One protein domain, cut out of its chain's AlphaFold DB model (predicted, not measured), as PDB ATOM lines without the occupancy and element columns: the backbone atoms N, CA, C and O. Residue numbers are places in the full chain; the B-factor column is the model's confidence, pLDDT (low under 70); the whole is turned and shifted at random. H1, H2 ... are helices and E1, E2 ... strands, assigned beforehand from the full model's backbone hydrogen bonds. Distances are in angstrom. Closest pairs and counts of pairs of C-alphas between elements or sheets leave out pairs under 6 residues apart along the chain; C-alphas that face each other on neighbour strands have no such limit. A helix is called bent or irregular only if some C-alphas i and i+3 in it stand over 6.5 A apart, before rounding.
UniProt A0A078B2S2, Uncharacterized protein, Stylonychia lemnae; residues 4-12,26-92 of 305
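AT A GLANCE: This is residues 4 to 12 and 26 to 92 of the 305 residues of an uncharacterized protein of Stylonychia lemnae (UniProt A0A078B2S2). A single six-stranded antiparallel sheet curls and folds back on itself like part of a barrel, with E1, E2 and E3 in one leaf, E5 and E4 in the other, and E6 as the hinge between them. The helix H1 sits at the open side of the fold, near E1 of one leaf and the last residue of E5, Val 81, of the other. The 76 printed residues hold one named helix and six named strands, along the chain E1, E2, E3, H1, E4, E5, E6; the sheet's order is E1, E2, E3, E6, E5, E4, and the class is mixed, helices and strands. The whole is compact, with a radius of gyration of the C-alphas of 12.0 A, and spans 34 by 28 by 18 A.

IN THESE COORDINATES: E1 covers residues 4 to 9, 16.9 A long, and begins at C-alpha 4 at (15.622, -20.651, 35.168). E2, residues 30 to 36, is 19.8 A long, and E3, residues 42 to 47, is 16.7 A. H1, residues 51 to 62, is 17.1 A long, with C-alpha 51 at (21.901, -41.194, 31.360). It is neither bent nor irregular, but only just: C-alphas 52 and 55 are 6.3 A apart. E4, residues 67 to 71, measures 13.3 A, and E5, residues 76 to 81, 16.3 A. E6, residues 84 to 90, is 19.2 A long and ends at C-alpha 90 at (15.893, -18.058, 21.054).

HOW THE PARTS SIT: The sheet is strongly twisted, with edge strands E1 and E4. E1 and E2 are antiparallel at 164 degrees, with N 6 and O 33 2.7 A apart, within hydrogen-bond range. E2 and E3 form a hairpin, with N 34 and O 43 at 2.8 A. E3 and E6 are antiparallel at 134 degrees, with N 44 and O 89 at 2.9 A. E6 is staggered: it pairs with E5 over residues 84 to 89 and with E3 over residues 89 to 90. E4, E5 and E6 form a meander, each strand the antiparallel neighbour of the one before; N 79 and O 86 are 2.9 A apart, N 69 and O 78 2.9 A. Across the fold, the closest C-alphas of E3 and E5 are those of Tyr 43 and Leu 77, 6.9 A apart, while E1 and E4 are apart. H1 is on the sheet at a height of 7.7 A, over none of its strands. Its closest C-alphas to E1 are those of Ile 61 and Val 5, 6.9 A, and to E5 those of Trp 60 and Val 81, 6.9 A. In H1, 6 of 8 O i to N i+4 pairs are within hydrogen-bond range.

THE WHOLE: The two C-alphas farthest apart, those of Ala 52 and Asn 73, are 34.9 A apart. Residues 13 to 25, in the link from E1 to E2, are not printed; C-alphas 12 and 26 are 14.0 A apart across the cut. The links that are printed whole are tight. Mean pLDDT of the printed part is 89.0, and residues 12 and 26 are under 70.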
ATOM      1  N   LYS A   4      16.024 -19.288  34.809       90.56
ATOM      2  CA  LYS A   4      15.622 -20.651  35.168       90.56
ATOM      3  C   LYS A   4      15.994 -21.619  34.050       90.56
ATOM      4  O   LYS A   4      15.660 -21.373  32.892       90.56
ATOM      5  N   VAL A   5      16.666 -22.708  34.408       91.00
ATOM      6  CA  VAL A   5      17.079 -23.777  33.488       91.00
ATOM      7  C   VAL A   5      16.208 -25.003  33.743       91.00
ATOM      8  O   VAL A   5      16.021 -25.405  34.889       91.00
ATOM      9  N   TYR A   6      15.689 -25.588  32.672       90.31
ATOM     10  CA  TYR A   6      14.879 -26.797  32.663       90.31
ATOM     11  C   TYR A   6      15.546 -27.808  31.737       90.31
ATOM     12  O   TYR A   6      15.999 -27.456  30.647       90.31
ATOM     13  N   VAL A   7      15.603 -29.055  32.185       87.19
ATOM     14  CA  VAL A   7      16.106 -30.177  31.402       87.19
ATOM     15  C   VAL A   7      15.070 -31.279  31.499       87.19
ATOM     16  O   VAL A   7      14.724 -31.706  32.600       87.19
ATOM     17  N   GLU A   8      14.591 -31.723  30.348       87.12
ATOM     18  CA  GLU A   8      13.574 -32.758  30.223       87.12
ATOM     19  C   GLU A   8      14.097 -33.841  29.267       87.12
ATOM     20  O   GLU A   8      14.742 -33.504  28.269       87.12
ATOM     21  N   PRO A   9      13.883 -35.136  29.554       83.81
ATOM     22  CA  PRO A   9      14.191 -36.186  28.591       83.81
ATOM     23  C   PRO A   9      13.317 -36.021  27.341       83.81
ATOM     24  O   PRO A   9      12.175 -35.563  27.425       83.81
ATOM     25  N   VAL A  10      13.850 -36.384  26.176       82.62
ATOM     26  CA  VAL A  10      13.038 -36.501  24.959       82.62
ATOM     27  C   VAL A  10      12.172 -37.747  25.118       82.62
ATOM     28  O   VAL A  10      12.692 -38.852  25.243       82.62
ATOM     29  N   VAL A  11      10.856 -37.559  25.173       75.44
ATOM     30  CA  VAL A  11       9.896 -38.661  25.100       75.44
ATOM     31  C   VAL A  11       9.683 -38.930  23.616       75.44
ATOM     32  O   VAL A  11       9.094 -38.103  22.926       75.44
ATOM     33  N   GLU A  12      10.244 -40.023  23.102       66.06
ATOM     34  CA  GLU A  12       9.851 -40.523  21.785       66.06
ATOM     35  C   GLU A  12       8.488 -41.206  21.954       66.06
ATOM     36  O   GLU A  12       8.364 -42.158  22.727       66.06
ATOM     37  N   ASN A  26      23.589 -41.485  18.450       65.94
ATOM     38  CA  ASN A  26      23.471 -40.036  18.703       65.94
ATOM     39  C   ASN A  26      22.140 -39.338  18.360       65.94
ATOM     40  O   ASN A  26      22.141 -38.146  18.037       65.94
ATOM     41  N   LYS A  27      20.985 -40.000  18.515       78.19
ATOM     42  CA  LYS A  27      19.718 -39.248  18.600       78.19
ATOM     43  C   LYS A  27      19.696 -38.388  19.879       78.19
ATOM     44  O   LYS A  27      20.071 -38.886  20.942       78.19
ATOM     45  N   PRO A  28      19.284 -37.107  19.817       80.12
ATOM     46  CA  PRO A  28      19.198 -36.264  21.002       80.12
ATOM     47  C   PRO A  28      18.193 -36.854  21.992       80.12
ATOM     48  O   PRO A  28      17.048 -37.112  21.639       80.12
ATOM     49  N   ASN A  29      18.615 -37.038  23.241       84.88
ATOM     50  CA  ASN A  29      17.780 -37.613  24.295       84.88
ATOM     51  C   ASN A  29      17.373 -36.586  25.363       84.88
ATOM     52  O   ASN A  29      16.715 -36.944  26.343       84.88
ATOM     53  N   LEU A  30      17.747 -35.310  25.192       88.12
ATOM     54  CA  LEU A  30      17.437 -34.224  26.124       88.12
ATOM     55  C   LEU A  30      16.950 -32.968  25.417       88.12
ATOM     56  O   LEU A  30      17.591 -32.460  24.497       88.12
ATOM     57  N   ASN A  31      15.878 -32.408  25.964       90.81
ATOM     58  CA  ASN A  31      15.398 -31.066  25.697       90.81
ATOM     59  C   ASN A  31      15.892 -30.130  26.803       90.81
ATOM     60  O   ASN A  31      15.580 -30.302  27.983       90.81
ATOM     61  N   ILE A  32      16.653 -29.108  26.421       93.12
ATOM     62  CA  ILE A  32      17.156 -28.080  27.331       93.12
ATOM     63  C   ILE A  32      16.395 -26.792  27.050       93.12
ATOM     64  O   ILE A  32      16.388 -26.295  25.922       93.12
ATOM     65  N   ARG A  33      15.780 -26.225  28.088       94.06
ATOM     66  CA  ARG A  33      15.064 -24.951  28.020       94.06
ATOM     67  C   ARG A  33      15.597 -23.984  29.064       94.06
ATOM     68  O   ARG A  33      15.648 -24.293  30.248       94.06
ATOM     69  N   VAL A  34      15.927 -22.772  28.645       94.38
ATOM     70  CA  VAL A  34      16.358 -21.686  29.529       94.38
ATOM     71  C   VAL A  34      15.377 -20.531  29.400       94.38
ATOM     72  O   VAL A  34      15.092 -20.084  28.294       94.38
ATOM     73  N   LYS A  35      14.851 -20.049  30.527       93.12
ATOM     74  CA  LYS A  35      13.894 -18.940  30.576       93.12
ATOM     75  C   LYS A  35      14.449 -17.786  31.392       93.12
ATOM     76  O   LYS A  35      14.775 -17.957  32.568       93.12
ATOM     77  N   ASN A  36      14.505 -16.607  30.785       90.12
ATOM     78  CA  ASN A  36      14.763 -15.362  31.493       90.12
ATOM     79  C   ASN A  36      13.453 -14.897  32.144       90.12
ATOM     80  O   ASN A  36      12.475 -14.648  31.446       90.12
ATOM     81  N   THR A  37      13.388 -14.807  33.472       85.50
ATOM     82  CA  THR A  37      12.144 -14.415  34.158       85.50
ATOM     83  C   THR A  37      11.872 -12.916  34.098       85.50
ATOM     84  O   THR A  37      10.742 -12.501  34.348       85.50
ATOM     85  N   ASP A  38      12.879 -12.114  33.749       81.81
ATOM     86  CA  ASP A  38      12.752 -10.663  33.630       81.81
ATOM     87  C   ASP A  38      12.160 -10.297  32.262       81.81
ATOM     88  O   ASP A  38      11.173  -9.570  32.186       81.81
ATOM     89  N   THR A  39      12.724 -10.856  31.183       82.88
ATOM     90  CA  THR A  39      12.289 -10.575  29.800       82.88
ATOM     91  C   THR A  39      11.282 -11.582  29.255       82.88
ATOM     92  O   THR A  39      10.746 -11.387  28.166       82.88
ATOM     93  N   LEU A  40      11.036 -12.682  29.970       85.31
ATOM     94  CA  LEU A  40      10.242 -13.828  29.513       85.31
ATOM     95  C   LEU A  40      10.756 -14.467  28.214       85.31
ATOM     96  O   LEU A  40      10.016 -15.200  27.564       85.31
ATOM     97  N   ASP A  41      11.999 -14.192  27.813       90.06
ATOM     98  CA  ASP A  41      12.610 -14.861  26.667       90.06
ATOM     99  C   ASP A  41      12.896 -16.327  26.999       90.06
ATOM    100  O   ASP A  41      13.415 -16.647  28.076       90.06
ATOM    101  N   GLU A  42      12.573 -17.208  26.055       93.00
ATOM    102  CA  GLU A  42      12.876 -18.634  26.129       93.00
ATOM    103  C   GLU A  42      13.937 -19.005  25.097       93.00
ATOM    104  O   GLU A  42      13.912 -18.548  23.956       93.00
ATOM    105  N   TYR A  43      14.860 -19.866  25.509       95.44
ATOM    106  CA  TYR A  43      15.898 -20.450  24.676       95.44
ATOM    107  C   TYR A  43      15.771 -21.963  24.746       95.44
ATOM    108  O   TYR A  43      15.605 -22.512  25.838       95.44
ATOM    109  N   ARG A  44      15.834 -22.636  23.598       95.38
ATOM    110  CA  ARG A  44      15.718 -24.092  23.509       95.38
ATOM    111  C   ARG A  44      16.866 -24.685  22.711       95.38
ATOM    112  O   ARG A  44      17.398 -24.061  21.795       95.38
ATOM    113  N   GLY A  45      17.233 -25.899  23.077       93.00
ATOM    114  CA  GLY A  45      18.208 -26.706  22.368       93.00
ATOM    115  C   GLY A  45      18.024 -28.169  22.721       93.00
ATOM    116  O   GLY A  45      17.376 -28.508  23.714       93.00
ATOM    117  N   GLN A  46      18.591 -29.022  21.885       91.88
ATOM    118  CA  GLN A  46      18.586 -30.460  22.077       91.88
ATOM    119  C   GLN A  46      20.018 -30.955  22.179       91.88
ATOM    120  O   GLN A  46      20.918 -30.415  21.532       91.88
ATOM    121  N   ALA A  47      20.231 -31.956  23.021       89.12
ATOM    122  CA  ALA A  47      21.531 -32.575  23.195       89.12
ATOM    123  C   ALA A  47      21.380 -34.075  23.428       89.12
ATOM    124  O   ALA A  47      20.344 -34.553  23.889       89.12
ATOM    125  N   TYR A  48      22.448 -34.800  23.128       87.62
ATOM    126  CA  TYR A  48      22.626 -36.167  23.580       87.62
ATOM    127  C   TYR A  48      23.542 -36.164  24.804       87.62
ATOM    128  O   TYR A  48      24.636 -35.596  24.772       87.62
ATOM    129  N   LEU A  49      23.097 -36.784  25.894       85.25
ATOM    130  CA  LEU A  49      23.915 -37.016  27.080       85.25
ATOM    131  C   LEU A  49      23.638 -38.417  27.611       85.25
ATOM    132  O   LEU A  49      22.486 -38.821  27.759       85.25
ATOM    133  N   ASN A  50      24.690 -39.148  27.967       84.62
ATOM    134  CA  ASN A  50      24.521 -40.442  28.619       84.62
ATOM    135  C   ASN A  50      23.741 -40.271  29.940       84.62
ATOM    136  O   ASN A  50      24.000 -39.346  30.718       84.62
ATOM    137  N   THR A  51      22.798 -41.178  30.197       81.44
ATOM    138  CA  THR A  51      21.901 -41.194  31.360       81.44
ATOM    139  C   THR A  51      22.632 -41.005  32.692       81.44
ATOM    140  O   THR A  51      22.153 -40.265  33.552       81.44
ATOM    141  N   ALA A  52      23.840 -41.561  32.846       81.81
ATOM    142  CA  ALA A  52      24.653 -41.393  34.057       81.81
ATOM    143  C   ALA A  52      25.071 -39.930  34.324       81.81
ATOM    144  O   ALA A  52      25.291 -39.525  35.470       81.81
ATOM    145  N   PHE A  53      25.180 -39.109  33.276       86.69
ATOM    146  CA  PHE A  53      25.498 -37.687  33.391       86.69
ATOM    147  C   PHE A  53      24.258 -36.803  33.561       86.69
ATOM    148  O   PHE A  53      24.388 -35.714  34.126       86.69
ATOM    149  N   ASN A  54      23.062 -37.269  33.180       84.19
ATOM    150  CA  ASN A  54      21.818 -36.504  33.339       84.19
ATOM    151  C   ASN A  54      21.531 -36.162  34.798       84.19
ATOM    152  O   ASN A  54      21.210 -35.020  35.135       84.19
ATOM    153  N   GLU A  55      21.732 -37.120  35.699       86.44
ATOM    154  CA  GLU A  55      21.559 -36.888  37.131       86.44
ATOM    155  C   GLU A  55      22.578 -35.897  37.703       86.44
ATOM    156  O   GLU A  55      22.260 -35.112  38.601       86.44
ATOM    157  N   LYS A  56      23.826 -35.930  37.213       89.81
ATOM    158  CA  LYS A  56      24.872 -34.983  37.632       89.81
ATOM    159  C   LYS A  56      24.540 -33.575  37.153       89.81
ATOM    160  O   LYS A  56      24.578 -32.643  37.954       89.81
ATOM    161  N   MET A  57      24.136 -33.439  35.892       89.31
ATOM    162  CA  MET A  57      23.721 -32.165  35.311       89.31
ATOM    163  C   MET A  57      22.530 -31.567  36.071       89.31
ATOM    164  O   MET A  57      22.600 -30.419  36.509       89.31
ATOM    165  N   ASN A  58      21.483 -32.356  36.332       88.12
ATOM    166  CA  ASN A  58      20.325 -31.907  37.109       88.12
ATOM    167  C   ASN A  58      20.703 -31.466  38.530       88.12
ATOM    168  O   ASN A  58      20.191 -30.460  39.026       88.12
ATOM    169  N   ARG A  59      21.632 -32.169  39.192       90.75
ATOM    170  CA  ARG A  59      22.160 -31.748  40.500       90.75
ATOM    171  C   ARG A  59      22.916 -30.424  40.425       90.75
ATOM    172  O   ARG A  59      22.753 -29.598  41.319       90.75
ATOM    173  N   TRP A  60      23.731 -30.202  39.397       93.38
ATOM    174  CA  TRP A  60      24.451 -28.939  39.218       93.38
ATOM    175  C   TRP A  60      23.512 -27.774  38.924       93.38
ATOM    176  O   TRP A  60      23.651 -26.724  39.548       93.38
ATOM    177  N   ILE A  61      22.497 -27.984  38.086       92.44
ATOM    178  CA  ILE A  61      21.463 -26.981  37.816       92.44
ATOM    179  C   ILE A  61      20.724 -26.605  39.105       92.44
ATOM    180  O   ILE A  61      20.634 -25.423  39.429       92.44
ATOM    181  N   LYS A  62      20.280 -27.591  39.899       91.38
ATOM    182  CA  LYS A  62      19.615 -27.345  41.193       91.38
ATOM    183  C   LYS A  62      20.503 -26.603  42.198       91.38
ATOM    184  O   LYS A  62      19.993 -25.835  43.002       91.38
ATOM    185  N   LYS A  63      21.823 -26.812  42.145       93.75
ATOM    186  CA  LYS A  63      22.812 -26.098  42.969       93.75
ATOM    187  C   LYS A  63      23.197 -24.716  42.418       93.75
ATOM    188  O   LYS A  63      24.074 -24.081  42.992       93.75
ATOM    189  N   GLY A  64      22.619 -24.271  41.300       91.75
ATOM    190  CA  GLY A  64      22.983 -22.998  40.667       91.75
ATOM    191  C   GLY A  64      24.361 -22.999  39.996       91.75
ATOM    192  O   GLY A  64      24.906 -21.941  39.705       91.75
ATOM    193  N   LYS A  65      24.951 -24.176  39.748       92.81
ATOM    194  CA  LYS A  65      26.287 -24.339  39.150       92.81
ATOM    195  C   LYS A  65      26.228 -24.269  37.624       92.81
ATOM    196  O   LYS A  65      26.559 -25.227  36.926       92.81
ATOM    197  N   TYR A  66      25.759 -23.142  37.106       94.25
ATOM    198  CA  TYR A  66      25.685 -22.891  35.674       94.25
ATOM    199  C   TYR A  66      25.945 -21.423  35.345       94.25
ATOM    200  O   TYR A  66      25.780 -20.534  36.175       94.25
ATOM    201  N   GLN A  67      26.356 -21.174  34.107       93.19
ATOM    202  CA  GLN A  67      26.560 -19.845  33.549       93.19
ATOM    203  C   GLN A  67      25.808 -19.743  32.228       93.19
ATOM    204  O   GLN A  67      25.719 -20.712  31.477       93.19
ATOM    205  N   CYS A  68      25.263 -18.565  31.945       93.12
ATOM    206  CA  CYS A  68      24.605 -18.268  30.680       93.12
ATOM    207  C   CYS A  68      25.313 -17.087  30.023       93.12
ATOM    208  O   CYS A  68      25.519 -16.062  30.673       93.12
ATOM    209  N   LYS A  69      25.664 -17.220  28.745       92.62
ATOM    210  CA  LYS A  69      26.231 -16.135  27.936       92.62
ATOM    211  C   LYS A  69      25.371 -15.932  26.697       92.62
ATOM    212  O   LYS A  69      25.088 -16.887  25.985       92.62
ATOM    213  N   MET A  70      24.934 -14.702  26.465       90.81
ATOM    214  CA  MET A  70      24.135 -14.340  25.293       90.81
ATOM    215  C   MET A  70      25.043 -13.925  24.134       90.81
ATOM    216  O   MET A  70      26.041 -13.237  24.345       90.81
ATOM    217  N   PHE A  71      24.671 -14.327  22.921       88.88
ATOM    218  CA  PHE A  71      25.378 -14.031  21.674       88.88
ATOM    219  C   PHE A  71      24.396 -13.540  20.604       88.88
ATOM    220  O   PHE A  71      23.178 -13.628  20.778       88.88
ATOM    221  N   ASN A  72      24.935 -13.017  19.495       83.50
ATOM    222  CA  ASN A  72      24.183 -12.649  18.290       83.50
ATOM    223  C   ASN A  72      22.934 -11.803  18.592       83.50
ATOM    224  O   ASN A  72      21.815 -12.202  18.284       83.50
ATOM    225  N   ASN A  73      23.105 -10.651  19.254       85.25
ATOM    226  CA  ASN A  73      21.997  -9.763  19.637       85.25
ATOM    227  C   ASN A  73      20.876 -10.482  20.418       85.25
ATOM    228  O   ASN A  73      19.690 -10.232  20.207       85.25
ATOM    229  N   ASN A  74      21.256 -11.380  21.332       84.75
ATOM    230  CA  ASN A  74      20.366 -12.207  22.154       84.75
ATOM    231  C   ASN A  74      19.591 -13.289  21.383       84.75
ATOM    232  O   ASN A  74      18.674 -13.879  21.956       84.75
ATOM    233  N   ALA A  75      19.929 -13.574  20.122       89.31
ATOM    234  CA  ALA A  75      19.329 -14.670  19.357       89.31
ATOM    235  C   ALA A  75      19.822 -16.053  19.817       89.31
ATOM    236  O   ALA A  75      19.103 -17.044  19.689       89.31
ATOM    237  N   GLU A  76      21.024 -16.118  20.391       92.19
ATOM    238  CA  GLU A  76      21.644 -17.356  20.863       92.19
ATOM    239  C   GLU A  76      22.087 -17.234  22.320       92.19
ATOM    240  O   GLU A  76      22.450 -16.154  22.798       92.19
ATOM    241  N   LEU A  77      22.061 -18.358  23.033       94.62
ATOM    242  CA  LEU A  77      22.497 -18.454  24.419       94.62
ATOM    243  C   LEU A  77      23.371 -19.692  24.611       94.62
ATOM    244  O   LEU A  77      22.942 -20.813  24.357       94.62
ATOM    245  N   GLU A  78      24.586 -19.492  25.109       94.94
ATOM    246  CA  GLU A  78      25.437 -20.568  25.604       94.94
ATOM    247  C   GLU A  78      25.088 -20.843  27.064       94.94
ATOM    248  O   GLU A  78      25.266 -19.980  27.929       94.94
ATOM    249  N   LEU A  79      24.616 -22.053  27.342       94.38
ATOM    250  CA  LEU A  79      24.477 -22.580  28.691       94.38
ATOM    251  C   LEU A  79      25.706 -23.435  29.009       94.38
ATOM    252  O   LEU A  79      25.948 -24.453  28.359       94.38
ATOM    253  N   ARG A  80      26.453 -23.050  30.043       94.19
ATOM    254  CA  ARG A  80      27.584 -23.816  30.570       94.19
ATOM    255  C   ARG A  80      27.230 -24.390  31.934       94.19
ATOM    256  O   ARG A  80      26.974 -23.629  32.863       94.19
ATOM    257  N   VAL A  81      27.233 -25.712  32.065       92.88
ATOM    258  CA  VAL A  81      26.983 -26.422  33.328       92.88
ATOM    259  C   VAL A  81      28.223 -27.246  33.651       92.88
ATOM    260  O   VAL A  81      28.376 -28.361  33.158       92.88
ATOM    261  N   GLU A  82      29.121 -26.676  34.458       91.44
ATOM    262  CA  GLU A  82      30.447 -27.244  34.746       91.44
ATOM    263  C   GLU A  82      31.203 -27.595  33.445       91.44
ATOM    264  O   GLU A  82      31.645 -26.699  32.723       91.44
ATOM    265  N   ILE A  83      31.317 -28.888  33.125       87.56
ATOM    266  CA  ILE A  83      32.002 -29.403  31.930       87.56
ATOM    267  C   ILE A  83      31.127 -29.409  30.669       87.56
ATOM    268  O   ILE A  83      31.652 -29.547  29.567       87.56
ATOM    269  N   PHE A  84      29.807 -29.267  30.805       90.88
ATOM    270  CA  PHE A  84      28.884 -29.307  29.675       90.88
ATOM    271  C   PHE A  84      28.663 -27.918  29.090       90.88
ATOM    272  O   PHE A  84      28.521 -26.933  29.821       90.88
ATOM    273  N   LYS A  85      28.597 -27.848  27.762       93.25
ATOM    274  CA  LYS A  85      28.325 -26.624  27.014       93.25
ATOM    275  C   LYS A  85      27.231 -26.894  25.991       93.25
ATOM    276  O   LYS A  85      27.354 -27.809  25.184       93.25
ATOM    277  N   PHE A  86      26.191 -26.068  26.018       93.81
ATOM    278  CA  PHE A  86      25.039 -26.170  25.131       93.81
ATOM    279  C   PHE A  86      24.795 -24.837  24.440       93.81
ATOM    280  O   PHE A  86      24.783 -23.796  25.093       93.81
ATOM    281  N   MET A  87      24.567 -24.884  23.131       93.75
ATOM    282  CA  MET A  87      24.152 -23.724  22.347       93.75
ATOM    283  C   MET A  87      22.641 -23.790  22.150       93.75
ATOM    284  O   MET A  87      22.124 -24.732  21.552       93.75
ATOM    285  N   LEU A  88      21.930 -22.806  22.690       95.50
ATOM    286  CA  LEU A  88      20.477 -22.719  22.663       95.50
ATOM    287  C   LEU A  88      20.051 -21.579  21.741       95.50
ATOM    288  O   LEU A  88      20.655 -20.505  21.741       95.50
ATOM    289  N   LYS A  89      18.974 -21.792  20.987       95.25
ATOM    290  CA  LYS A  89      18.387 -20.779  20.104       95.25
ATOM    291  C   LYS A  89      17.198 -20.118  20.777       95.25
ATOM    292  O   LYS A  89      16.422 -20.784  21.466       95.25
ATOM    293  N   LYS A  90      17.051 -18.809  20.576       94.69
ATOM    294  CA  LYS A  90      15.893 -18.058  21.054       94.69
ATOM    295  C   LYS A  90      14.628 -18.581  20.377       94.69
ATOM    296  O   LYS A  90      14.569 -18.699  19.156       94.69
ATOM    297  N   VAL A  91      13.618 -18.874  21.183       93.75
ATOM    298  CA  VAL A  91      12.287 -19.233  20.705       93.75
ATOM    299  C   VAL A  91      11.553 -17.938  20.349       93.75
ATOM    300  O   VAL A  91      11.490 -17.034  21.193       93.75
ATOM    301  N   PRO A  92      11.027 -17.804  19.119       91.50
ATOM    302  CA  PRO A  92      10.210 -16.656  18.761       91.50
ATOM    303  C   PRO A  92       8.942 -16.661  19.614       91.50
ATOM    304  O   PRO A  92       8.299 -17.695  19.785       91.50
TER     305      PRO A  92